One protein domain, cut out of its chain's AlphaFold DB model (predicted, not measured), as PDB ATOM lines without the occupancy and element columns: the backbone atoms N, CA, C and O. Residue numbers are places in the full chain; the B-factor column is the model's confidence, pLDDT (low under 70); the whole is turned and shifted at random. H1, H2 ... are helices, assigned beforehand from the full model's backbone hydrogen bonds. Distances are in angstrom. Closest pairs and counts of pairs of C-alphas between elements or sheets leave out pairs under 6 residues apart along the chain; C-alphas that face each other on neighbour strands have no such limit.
ATOM      1  N   LEU A  55       7.611  41.818 -24.231       96.38
ATOM      2  CA  LEU A  55       7.309  42.906 -25.169       96.38
ATOM      3  C   LEU A  55       5.826  42.925 -25.584       96.38
ATOM      4  O   LEU A  55       5.455  43.577 -26.562       96.38
ATOM      5  N   SER A  56       4.959  42.250 -24.824       94.56
ATOM      6  CA  SER A  56       3.536  42.056 -25.142       94.56
ATOM      7  C   SER A  56       2.766  43.355 -25.414       94.56
ATOM      8  O   SER A  56       1.882  43.401 -26.267       94.56
ATOM      9  N   SER A  57       3.089  44.457 -24.727       94.31
ATOM     10  CA  SER A  57       2.435  45.746 -24.973       94.31
ATOM     11  C   SER A  57       2.877  46.374 -26.292       94.31
ATOM     12  O   SER A  57       2.086  47.106 -26.888       94.31
ATOM     13  N   CYS A  58       4.116  46.134 -26.720       94.31
ATOM     14  CA  CYS A  58       4.606  46.577 -28.020       94.31
ATOM     15  C   CYS A  58       4.010  45.723 -29.136       94.31
ATOM     16  O   CYS A  58       3.495  46.290 -30.095       94.31
ATOM     17  N   GLU A  59       3.968  44.398 -28.973       94.00
ATOM     18  CA  GLU A  59       3.293  43.486 -29.908       94.00
ATOM     19  C   GLU A  59       1.830  43.906 -30.117       94.00
ATOM     20  O   GLU A  59       1.423  44.194 -31.242       94.00
ATOM     21  N   ASN A  60       1.071  44.083 -29.028       92.06
ATOM     22  CA  ASN A  60      -0.332  44.513 -29.067       92.06
ATOM     23  C   ASN A  60      -0.544  45.876 -29.740       92.06
ATOM     24  O   ASN A  60      -1.582  46.113 -30.369       92.06
ATOM     25  N   TYR A  61       0.415  46.791 -29.593       92.19
ATOM     26  CA  TYR A  61       0.385  48.076 -30.281       92.19
ATOM     27  C   TYR A  61       0.652  47.900 -31.778       92.19
ATOM     28  O   TYR A  61      -0.140  48.381 -32.585       92.19
ATOM     29  N   ILE A  62       1.699  47.157 -32.148       92.19
ATOM     30  CA  ILE A  62       2.085  46.888 -33.539       92.19
ATOM     31  C   ILE A  62       0.913  46.261 -34.307       92.19
ATOM     32  O   ILE A  62       0.535  46.783 -35.353       92.19
ATOM     33  N   ILE A  63       0.237  45.259 -33.737       89.12
ATOM     34  CA  ILE A  63      -0.931  44.594 -34.357       89.12
ATOM     35  C   ILE A  63      -2.229  45.387 -34.270       89.12
ATOM     36  O   ILE A  63      -3.190  45.108 -34.978       89.12
ATOM     37  N   GLY A  64      -2.290  46.397 -33.405       81.19
ATOM     38  CA  GLY A  64      -3.464  47.261 -33.266       81.19
ATOM     39  C   GLY A  64      -4.558  46.707 -32.366       81.19
ATOM     40  O   GLY A  64      -5.656  47.263 -32.339       81.19
ATOM     41  N   GLN A  65      -4.263  45.670 -31.581       67.00
ATOM     42  CA  GLN A  65      -5.173  45.149 -30.557       67.00
ATOM     43  C   GLN A  65      -5.374  46.125 -29.390       67.00
ATOM     44  O   GLN A  65      -6.386  46.046 -28.694       67.00
ATOM     45  N   SER A  66      -4.484  47.109 -29.214       54.41
ATOM     46  CA  SER A  66      -4.579  48.122 -28.148       54.41
ATOM     47  C   SER A  66      -5.875  48.958 -28.161       54.41
ATOM     48  O   SER A  66      -6.153  49.641 -27.176       54.41
ATOM     49  N   ARG A  67      -6.673  48.928 -29.238       50.28
ATOM     50  CA  ARG A  67      -7.927  49.696 -29.342       50.28
ATOM     51  C   ARG A  67      -9.109  49.100 -28.581       50.28
ATOM     52  O   ARG A  67      -9.987  49.851 -28.179       50.28
ATOM     53  N   ARG A  68      -9.143  47.787 -28.333       44.59
ATOM     54  CA  ARG A  68     -10.363  47.137 -27.810       44.59
ATOM     55  C   ARG A  68     -10.636  47.356 -26.316       44.59
ATOM     56  O   ARG A  68     -11.726  47.035 -25.872       44.59
ATOM     57  N   HIS A  84      -0.340  57.484 -30.272       82.94
ATOM     58  CA  HIS A  84       0.248  57.368 -28.940       82.94
ATOM     59  C   HIS A  84       0.798  55.956 -28.714       82.94
ATOM     60  O   HIS A  84       0.032  54.994 -28.657       82.94
ATOM     61  N   VAL A  85       2.121  55.838 -28.584       88.25
ATOM     62  CA  VAL A  85       2.769  54.597 -28.147       88.25
ATOM     63  C   VAL A  85       2.427  54.373 -26.671       88.25
ATOM     64  O   VAL A  85       2.663  55.269 -25.858       88.25
ATOM     65  N   PRO A  86       1.885  53.205 -26.281       91.12
ATOM     66  CA  PRO A  86       1.569  52.939 -24.886       91.12
ATOM     67  C   PRO A  86       2.810  53.067 -24.000       91.12
ATOM     68  O   PRO A  86       3.832  52.434 -24.266       91.12
ATOM     69  N   ARG A  87       2.708  53.796 -22.882       91.56
ATOM     70  CA  ARG A  87       3.808  53.923 -21.902       91.56
ATOM     71  C   ARG A  87       4.363  52.562 -21.462       91.56
ATOM     72  O   ARG A  87       5.565  52.410 -21.266       91.56
ATOM     73  N   ARG A  88       3.487  51.557 -21.341       93.38
ATOM     74  CA  ARG A  88       3.874  50.183 -21.000       93.38
ATOM     75  C   ARG A  88       4.783  49.552 -22.060       93.38
ATOM     76  O   ARG A  88       5.712  48.856 -21.670       93.38
ATOM     77  N   CYS A  89       4.573  49.845 -23.346       94.56
ATOM     78  CA  CYS A  89       5.481  49.410 -24.407       94.56
ATOM     79  C   CYS A  89       6.869  50.034 -24.222       94.56
ATOM     80  O   CYS A  89       7.839  49.289 -24.148       94.56
ATOM     81  N   CYS A  90       6.990  51.352 -24.022       94.12
ATOM     82  CA  CYS A  90       8.314  51.954 -23.805       94.12
ATOM     83  C   CYS A  90       9.032  51.381 -22.569       94.12
ATOM     84  O   CYS A  90      10.227  51.117 -22.631       94.12
ATOM     85  N   ASN A  91       8.312  51.116 -21.473       95.50
ATOM     86  CA  ASN A  91       8.891  50.503 -20.269       95.50
ATOM     87  C   ASN A  91       9.361  49.051 -20.483       95.50
ATOM     88  O   ASN A  91      10.250  48.567 -19.783       95.50
ATOM     89  N   GLN A  92       8.710  48.315 -21.384       96.19
ATOM     90  CA  GLN A  92       9.140  46.975 -21.782       96.19
ATOM     91  C   GLN A  92      10.368  47.071 -22.696       96.19
ATOM     92  O   GLN A  92      11.398  46.457 -22.428       96.19
ATOM     93  N   ALA A  93      10.278  47.923 -23.714       94.88
ATOM     94  CA  ALA A  93      11.300  48.148 -24.723       94.88
ATOM     95  C   ALA A  93      12.600  48.738 -24.145       94.88
ATOM     96  O   ALA A  93      13.688  48.440 -24.629       94.88
ATOM     97  N   SER A  94      12.529  49.513 -23.058       93.44
ATOM     98  CA  SER A  94      13.708  50.057 -22.370       93.44
ATOM     99  C   SER A  94      14.594  48.985 -21.728       93.44
ATOM    100  O   SER A  94      15.728  49.280 -21.360       93.44
ATOM    101  N   LYS A  95      14.084  47.756 -21.563       94.38
ATOM    102  CA  LYS A  95      14.828  46.611 -21.014       94.38
ATOM    103  C   LYS A  95      15.675  45.885 -22.058       94.38
ATOM    104  O   LYS A  95      16.396  44.961 -21.676       94.38
ATOM    105  N   LEU A  96      15.533  46.256 -23.330       94.69
ATOM    106  CA  LEU A  96      16.350  45.745 -24.422       94.69
ATOM    107  C   LEU A  96      17.742  46.363 -24.371       94.69
ATOM    108  O   LEU A  96      17.897  47.553 -24.059       94.69
ATOM    109  N   TRP A  97      18.751  45.579 -24.733       93.75
ATOM    110  CA  TRP A  97      20.087  46.098 -24.961       93.75
ATOM    111  C   TRP A  97      20.060  47.176 -26.037       93.75
ATOM    112  O   TRP A  97      19.329  47.087 -27.021       93.75
ATOM    113  N   ALA A  98      20.872  48.218 -25.847       90.50
ATOM    114  CA  ALA A  98      20.881  49.376 -26.738       90.50
ATOM    115  C   ALA A  98      21.124  48.981 -28.204       90.50
ATOM    116  O   ALA A  98      20.458  49.513 -29.086       90.50
ATOM    117  N   ILE A  99      22.002  47.996 -28.435       90.88
ATOM    118  CA  ILE A  99      22.300  47.443 -29.764       90.88
ATOM    119  C   ILE A  99      21.112  46.693 -30.392       90.88
ATOM    120  O   ILE A  99      21.015  46.623 -31.612       90.88
ATOM    121  N   CYS A 100      20.180  46.190 -29.581       93.50
ATOM    122  CA  CYS A 100      19.064  45.360 -30.028       93.50
ATOM    123  C   CYS A 100      17.718  46.076 -30.104       93.50
ATOM    124  O   CYS A 100      16.790  45.555 -30.709       93.50
ATOM    125  N   ARG A 101      17.595  47.290 -29.560       92.56
ATOM    126  CA  ARG A 101      16.338  48.061 -29.531       92.56
ATOM    127  C   ARG A 101      15.586  48.082 -30.862       92.56
ATOM    128  O   ARG A 101      14.375  47.892 -30.878       92.56
ATOM    129  N   CYS A 102      16.291  48.306 -31.962       92.06
ATOM    130  CA  CYS A 102      15.694  48.350 -33.292       92.06
ATOM    131  C   CYS A 102      15.302  46.961 -33.796       92.06
ATOM    132  O   CYS A 102      14.129  46.715 -34.077       92.06
ATOM    133  N   GLU A 103      16.274  46.052 -33.856       93.31
ATOM    134  CA  GLU A 103      16.089  44.716 -34.420       93.31
ATOM    135  C   GLU A 103      15.047  43.912 -33.633       93.31
ATOM    136  O   GLU A 103      14.151  43.310 -34.218       93.31
ATOM    137  N   SER A 104      15.085  43.977 -32.300       95.44
ATOM    138  CA  SER A 104      14.118  43.302 -31.438       95.44
ATOM    139  C   SER A 104      12.692  43.809 -31.643       95.44
ATOM    140  O   SER A 104      11.765  43.006 -31.632       95.44
ATOM    141  N   ILE A 105      12.489  45.119 -31.839       95.38
ATOM    142  CA  ILE A 105      11.154  45.688 -32.084       95.38
ATOM    143  C   ILE A 105      10.670  45.376 -33.504       95.38
ATOM    144  O   ILE A 105       9.489  45.081 -33.688       95.38
ATOM    145  N   MET A 106      11.559  45.395 -34.502       93.38
ATOM    146  CA  MET A 106      11.225  44.978 -35.868       93.38
ATOM    147  C   MET A 106      10.813  43.508 -35.935       93.38
ATOM    148  O   MET A 106       9.798  43.177 -36.554       93.38
ATOM    149  N   TYR A 107      11.540  42.648 -35.225       95.00
ATOM    150  CA  TYR A 107      11.266  41.220 -35.158       95.00
ATOM    151  C   TYR A 107       9.851  40.897 -34.646       95.00
ATOM    152  O   TYR A 107       9.258  39.913 -35.081       95.00
ATOM    153  N   LEU A 108       9.246  41.744 -33.803       94.38
ATOM    154  CA  LEU A 108       7.866  41.548 -33.325       94.38
ATOM    155  C   LEU A 108       6.821  41.548 -34.451       94.38
ATOM    156  O   LEU A 108       5.771  40.912 -34.323       94.38
ATOM    157  N   LEU A 109       7.078  42.277 -35.539       92.50
ATOM    158  CA  LEU A 109       6.223  42.249 -36.724       92.50
ATOM    159  C   LEU A 109       6.551  41.042 -37.607       92.50
ATOM    160  O   LEU A 109       5.635  40.377 -38.080       92.50
ATOM    161  N   GLU A 110       7.835  40.721 -37.790       91.69
ATOM    162  CA  GLU A 110       8.274  39.556 -38.580       91.69
ATOM    163  C   GLU A 110       7.746  38.234 -37.999       91.69
ATOM    164  O   GLU A 110       7.292  37.355 -38.732       91.69
ATOM    165  N   LYS A 111       7.744  38.114 -36.667       91.25
ATOM    166  CA  LYS A 111       7.292  36.932 -35.920       91.25
ATOM    167  C   LYS A 111       5.826  36.573 -36.168       91.25
ATOM    168  O   LYS A 111       5.437  35.425 -35.973       91.25
ATOM    169  N   GLN A 112       5.007  37.524 -36.604       84.81
ATOM    170  CA  GLN A 112       3.587  37.284 -36.867       84.81
ATOM    171  C   GLN A 112       3.310  36.564 -38.188       84.81
ATOM    172  O   GLN A 112       2.173  36.171 -38.445       84.81
ATOM    173  N   GLY A 113       4.336  36.347 -39.012       81.62
ATOM    174  CA  GLY A 113       4.214  35.575 -40.239       81.62
ATOM    175  C   GLY A 113       3.420  36.312 -41.318       81.62
ATOM    176  O   GLY A 113       3.738  37.447 -41.670       81.62
ATOM    177  N   HIS A 114       2.415  35.646 -41.894       74.94
ATOM    178  CA  HIS A 114       1.673  36.156 -43.049       74.94
ATOM    179  C   HIS A 114       0.656  37.225 -42.638       74.94
ATOM    180  O   HIS A 114      -0.519  36.943 -42.408       74.94
ATOM    181  N   ILE A 115       1.123  38.469 -42.579       78.38
ATOM    182  CA  ILE A 115       0.285  39.660 -42.456       78.38
ATOM    183  C   ILE A 115      -0.035  40.186 -43.864       78.38
ATOM    184  O   ILE A 115       0.830  40.207 -44.741       78.38
ATOM    185  N   GLY A 116      -1.275  40.625 -44.097       80.44
ATOM    186  CA  GLY A 116      -1.644  41.291 -45.348       80.44
ATOM    187  C   GLY A 116      -0.834  42.576 -45.568       80.44
ATOM    188  O   GLY A 116      -0.507  43.274 -44.614       80.44
ATOM    189  N   SER A 117      -0.537  42.921 -46.824       81.06
ATOM    190  CA  SER A 117       0.310  44.079 -47.180       81.06
ATOM    191  C   SER A 117      -0.055  45.371 -46.420       81.06
ATOM    192  O   SER A 117       0.807  46.021 -45.830       81.06
ATOM    193  N   GLN A 118      -1.353  45.682 -46.319       82.69
ATOM    194  CA  GLN A 118      -1.842  46.872 -45.616       82.69
ATOM    195  C   GLN A 118      -1.562  46.852 -44.102       82.69
ATOM    196  O   GLN A 118      -1.166  47.871 -43.531       82.69
ATOM    197  N   ASP A 119      -1.764  45.709 -43.449       84.62
ATOM    198  CA  ASP A 119      -1.534  45.551 -42.011       84.62
ATOM    199  C   ASP A 119      -0.035  45.533 -41.690       84.62
ATOM    200  O   ASP A 119       0.392  46.029 -40.646       84.62
ATOM    201  N   PHE A 120       0.781  45.031 -42.618       88.12
ATOM    202  CA  PHE A 120       2.233  45.034 -42.501       88.12
ATOM    203  C   PHE A 120       2.803  46.456 -42.581       88.12
ATOM    204  O   PHE A 120       3.627  46.839 -41.748       88.12
ATOM    205  N   ASP A 121       2.319  47.276 -43.518       89.88
ATOM    206  CA  ASP A 121       2.722  48.681 -43.639       89.88
ATOM    207  C   ASP A 121       2.302  49.515 -42.421       89.88
ATOM    208  O   ASP A 121       3.072  50.339 -41.913       89.88
ATOM    209  N   GLU A 122       1.097  49.283 -41.898       90.06
ATOM    210  CA  GLU A 122       0.648  49.921 -40.660       90.06
ATOM    211  C   GLU A 122       1.469  49.443 -39.449       90.06
ATOM    212  O   GLU A 122       1.852  50.258 -38.605       90.06
ATOM    213  N   GLY A 123       1.813  48.155 -39.383       90.94
ATOM    214  CA  GLY A 123       2.715  47.599 -38.376       90.94
ATOM    215  C   GLY A 123       4.096  48.259 -38.407       90.94
ATOM    216  O   GLY A 123       4.592  48.710 -37.370       90.94
ATOM    217  N   LYS A 124       4.683  48.426 -39.599       91.62
ATOM    218  CA  LYS A 124       5.947  49.156 -39.795       91.62
ATOM    219  C   LYS A 124       5.857  50.603 -39.324       91.62
ATOM    220  O   LYS A 124       6.757  51.087 -38.636       91.62
ATOM    221  N   ARG A 125       4.761  51.300 -39.643       90.94
ATOM    222  CA  ARG A 125       4.523  52.669 -39.158       90.94
ATOM    223  C   ARG A 125       4.507  52.721 -37.627       90.94
ATOM    224  O   ARG A 125       5.065  53.645 -37.040       90.94
ATOM    225  N   ARG A 126       3.895  51.736 -36.970       91.88
ATOM    226  CA  ARG A 126       3.845  51.664 -35.503       91.88
ATOM    227  C   ARG A 126       5.193  51.334 -34.878       91.88
ATOM    228  O   ARG A 126       5.525  51.940 -33.864       91.88
ATOM    229  N   ILE A 127       5.990  50.464 -35.498       92.94
ATOM    230  CA  ILE A 127       7.386  50.237 -35.098       92.94
ATOM    231  C   ILE A 127       8.167  51.552 -35.117       92.94
ATOM    232  O   ILE A 127       8.807  51.894 -34.125       92.94
ATOM    233  N   LYS A 128       8.052  52.330 -36.200       91.19
ATOM    234  CA  LYS A 128       8.722  53.633 -36.295       91.19
ATOM    235  C   LYS A 128       8.314  54.573 -35.156       91.19
ATOM    236  O   LYS A 128       9.180  55.172 -34.531       91.19
ATOM    237  N   ASN A 129       7.025  54.632 -34.818       91.31
ATOM    238  CA  ASN A 129       6.568  55.432 -33.676       91.31
ATOM    239  C   ASN A 129       7.194  54.970 -32.351       91.31
ATOM    240  O   ASN A 129       7.552  55.813 -31.535       91.31
ATOM    241  N   ILE A 130       7.321  53.655 -32.117       92.81
ATOM    242  CA  ILE A 130       7.996  53.128 -30.915       92.81
ATOM    243  C   ILE A 130       9.438  53.628 -30.870       92.81
ATOM    244  O   ILE A 130       9.875  54.123 -29.835       92.81
ATOM    245  N   ILE A 131      10.164  53.514 -31.980       91.69
ATOM    246  CA  ILE A 131      11.574  53.902 -32.059       91.69
ATOM    247  C   ILE A 131      11.746  55.398 -31.767       91.69
ATOM    248  O   ILE A 131      12.529  55.767 -30.888       91.69
ATOM    249  N   ASP A 132      10.956  56.242 -32.430       89.81
ATOM    250  CA  ASP A 132      11.028  57.697 -32.282       89.81
ATOM    251  C   ASP A 132      10.691  58.133 -30.844       89.81
ATOM    252  O   ASP A 132      11.412  58.933 -30.242       89.81
ATOM    253  N   VAL A 133       9.618  57.580 -30.264       90.25
ATOM    254  CA  VAL A 133       9.104  57.992 -28.948       90.25
ATOM    255  C   VAL A 133       9.893  57.380 -27.791       90.25
ATOM    256  O   VAL A 133      10.154  58.064 -26.804       90.25
ATOM    257  N   CYS A 134      10.235  56.092 -27.863       91.19
ATOM    258  CA  CYS A 134      10.823  55.372 -26.732       91.19
ATOM    259  C   CYS A 134      12.357  55.419 -26.715       91.19
ATOM    260  O   CYS A 134      12.942  55.263 -25.643       91.19
ATOM    261  N   PHE A 135      13.014  55.572 -27.870       88.44
ATOM    262  CA  PHE A 135      14.474  55.465 -27.965       88.44
ATOM    263  C   PHE A 135      15.166  56.733 -28.458       88.44
ATOM    264  O   PHE A 135      16.369  56.867 -28.235       88.44
ATOM    265  N   SER A 136      14.437  57.642 -29.119       80.62
ATOM    266  CA  SER A 136      14.995  58.849 -29.749       80.62
ATOM    267  C   SER A 136      16.200  58.556 -30.663       80.62
ATOM    268  O   SER A 136      17.083  59.394 -30.827       80.62
ATOM    269  N   SER A 137      16.262  57.347 -31.230       69.19
ATOM    270  CA  SER A 137      17.404  56.823 -31.983       69.19
ATOM    271  C   SER A 137      16.997  56.433 -33.397       69.19
ATOM    272  O   SER A 137      15.928  55.863 -33.584       69.19
ATOM    273  N   VAL A 138      17.875  56.645 -34.377       70.31
ATOM    274  CA  VAL A 138      17.691  56.143 -35.747       70.31
ATOM    275  C   VAL A 138      18.254  54.726 -35.835       70.31
ATOM    276  O   VAL A 138      19.393  54.489 -35.436       70.31
ATOM    277  N   CYS A 139      17.464  53.782 -36.344       73.88
ATOM    278  CA  CYS A 139      17.935  52.423 -36.586       73.88
ATOM    279  C   CYS A 139      18.889  52.398 -37.790       73.88
ATOM    280  O   CYS A 139      18.536  52.972 -38.824       73.88
ATOM    281  N   PRO A 140      20.074  51.768 -37.683       62.66
ATOM    282  CA  PRO A 140      20.932  51.561 -38.842       62.66
ATOM    283  C   PRO A 140      20.221  50.612 -39.817       62.66
ATOM    284  O   PRO A 140      19.761  49.546 -39.406       62.66
ATOM    285  N   TYR A 141      20.082  51.050 -41.069       50.06
ATOM    286  CA  TYR A 141      19.541  50.268 -42.185       50.06
ATOM    287  C   TYR A 141      20.659  49.549 -42.932       50.06
ATOM    288  O   TYR A 141      21.735  50.170 -43.094       50.06
TER     289      TYR A 141
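Overview. This is residues 55 to 68 and 84 to 141 of the 141 residues of an uncharacterized protein of Jatropha curcas (UniProt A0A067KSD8). The longest helix, H4, and the shorter H3 fold back side by side as a helical hairpin, and the short helix H1 packs slantwise on both of them, the centres of H1, H3 and H4 making a triangle. A second short helix, H2, packs on H1 and crosses H4 near its last residues, at residues 130 to 134. The printed part has 72 residues, with four named helices in the order H1, H2, H3, H4 and no named strand, and its class is all helix. It is compact, with a radius of gyration of the C-alphas of 11.3 A, and the C-alphas span 30 by 29 by 17 A.

Along the chain. H4, residues 117 to 135, is 26.4 A long from its first C-alpha, at (0.310, 44.079, -47.180), to its last, at (14.474, 55.465, -27.965). H3, residues 101 to 110, comes before it in the chain and measures 14.8 A. H1, residues 56 to 63, begins with C-alpha 56 at (3.536, 42.056, -25.142) and measures 10.6 A. H2, residues 87 to 93, measures 9.9 A.

Arrangement. H4 touches H3, with the closest C-alphas, those of Met 106 and Ile 127, 6.6 A apart. The two form a helical hairpin and run opposite ways at a shallow tilt of 18 degrees. H1 touches H4 at a steep tilt of 43 degrees, opposite ways, and the closest C-alphas, of Ile 62 and Gly 123, are 4.9 A apart. H1 also touches H3, at a steep tilt of 57 degrees, the same way, with the closest C-alphas, of Glu 59 and Leu 108, 6.0 A apart. H4 touches H2 with residues 130 to 134 alone; the closest C-alphas are those of Cys 90 and Cys 134, 5.2 A, and the lines are about perpendicular at 88 degrees. H2 touches H1, about perpendicular at 77 degrees, where the closest C-alphas, of Cys 58 and Cys 89, are 4.7 A apart. H2 and H3 are close but not clearly touching, with the closest C-alphas, of Ala 93 and Arg 101, 7.0 A apart. The helix packing is mostly crossed, with 1 of 5 touching pairs at a shallow tilt. In H1, H2 and H4 every O i to N i+4 pair is within hydrogen-bond range; in H3 it is 4 of 6.

Size, cuts and confidence. The two C-alphas farthest apart, of Arg 68 and Pro 140, are 33.5 A from each other. Residues 69 to 83 are not printed, and C-alphas 68 and 84 stand 14.8 A apart across this cut, in the link from H1 to H2. The links from H2 to H3 and from H3 to H4 are short. The mean pLDDT of the printed part is 86.7, and it is under 70 at residues 65 to 68, residue 137 and residues 140 to 141, the last of which ends the chain.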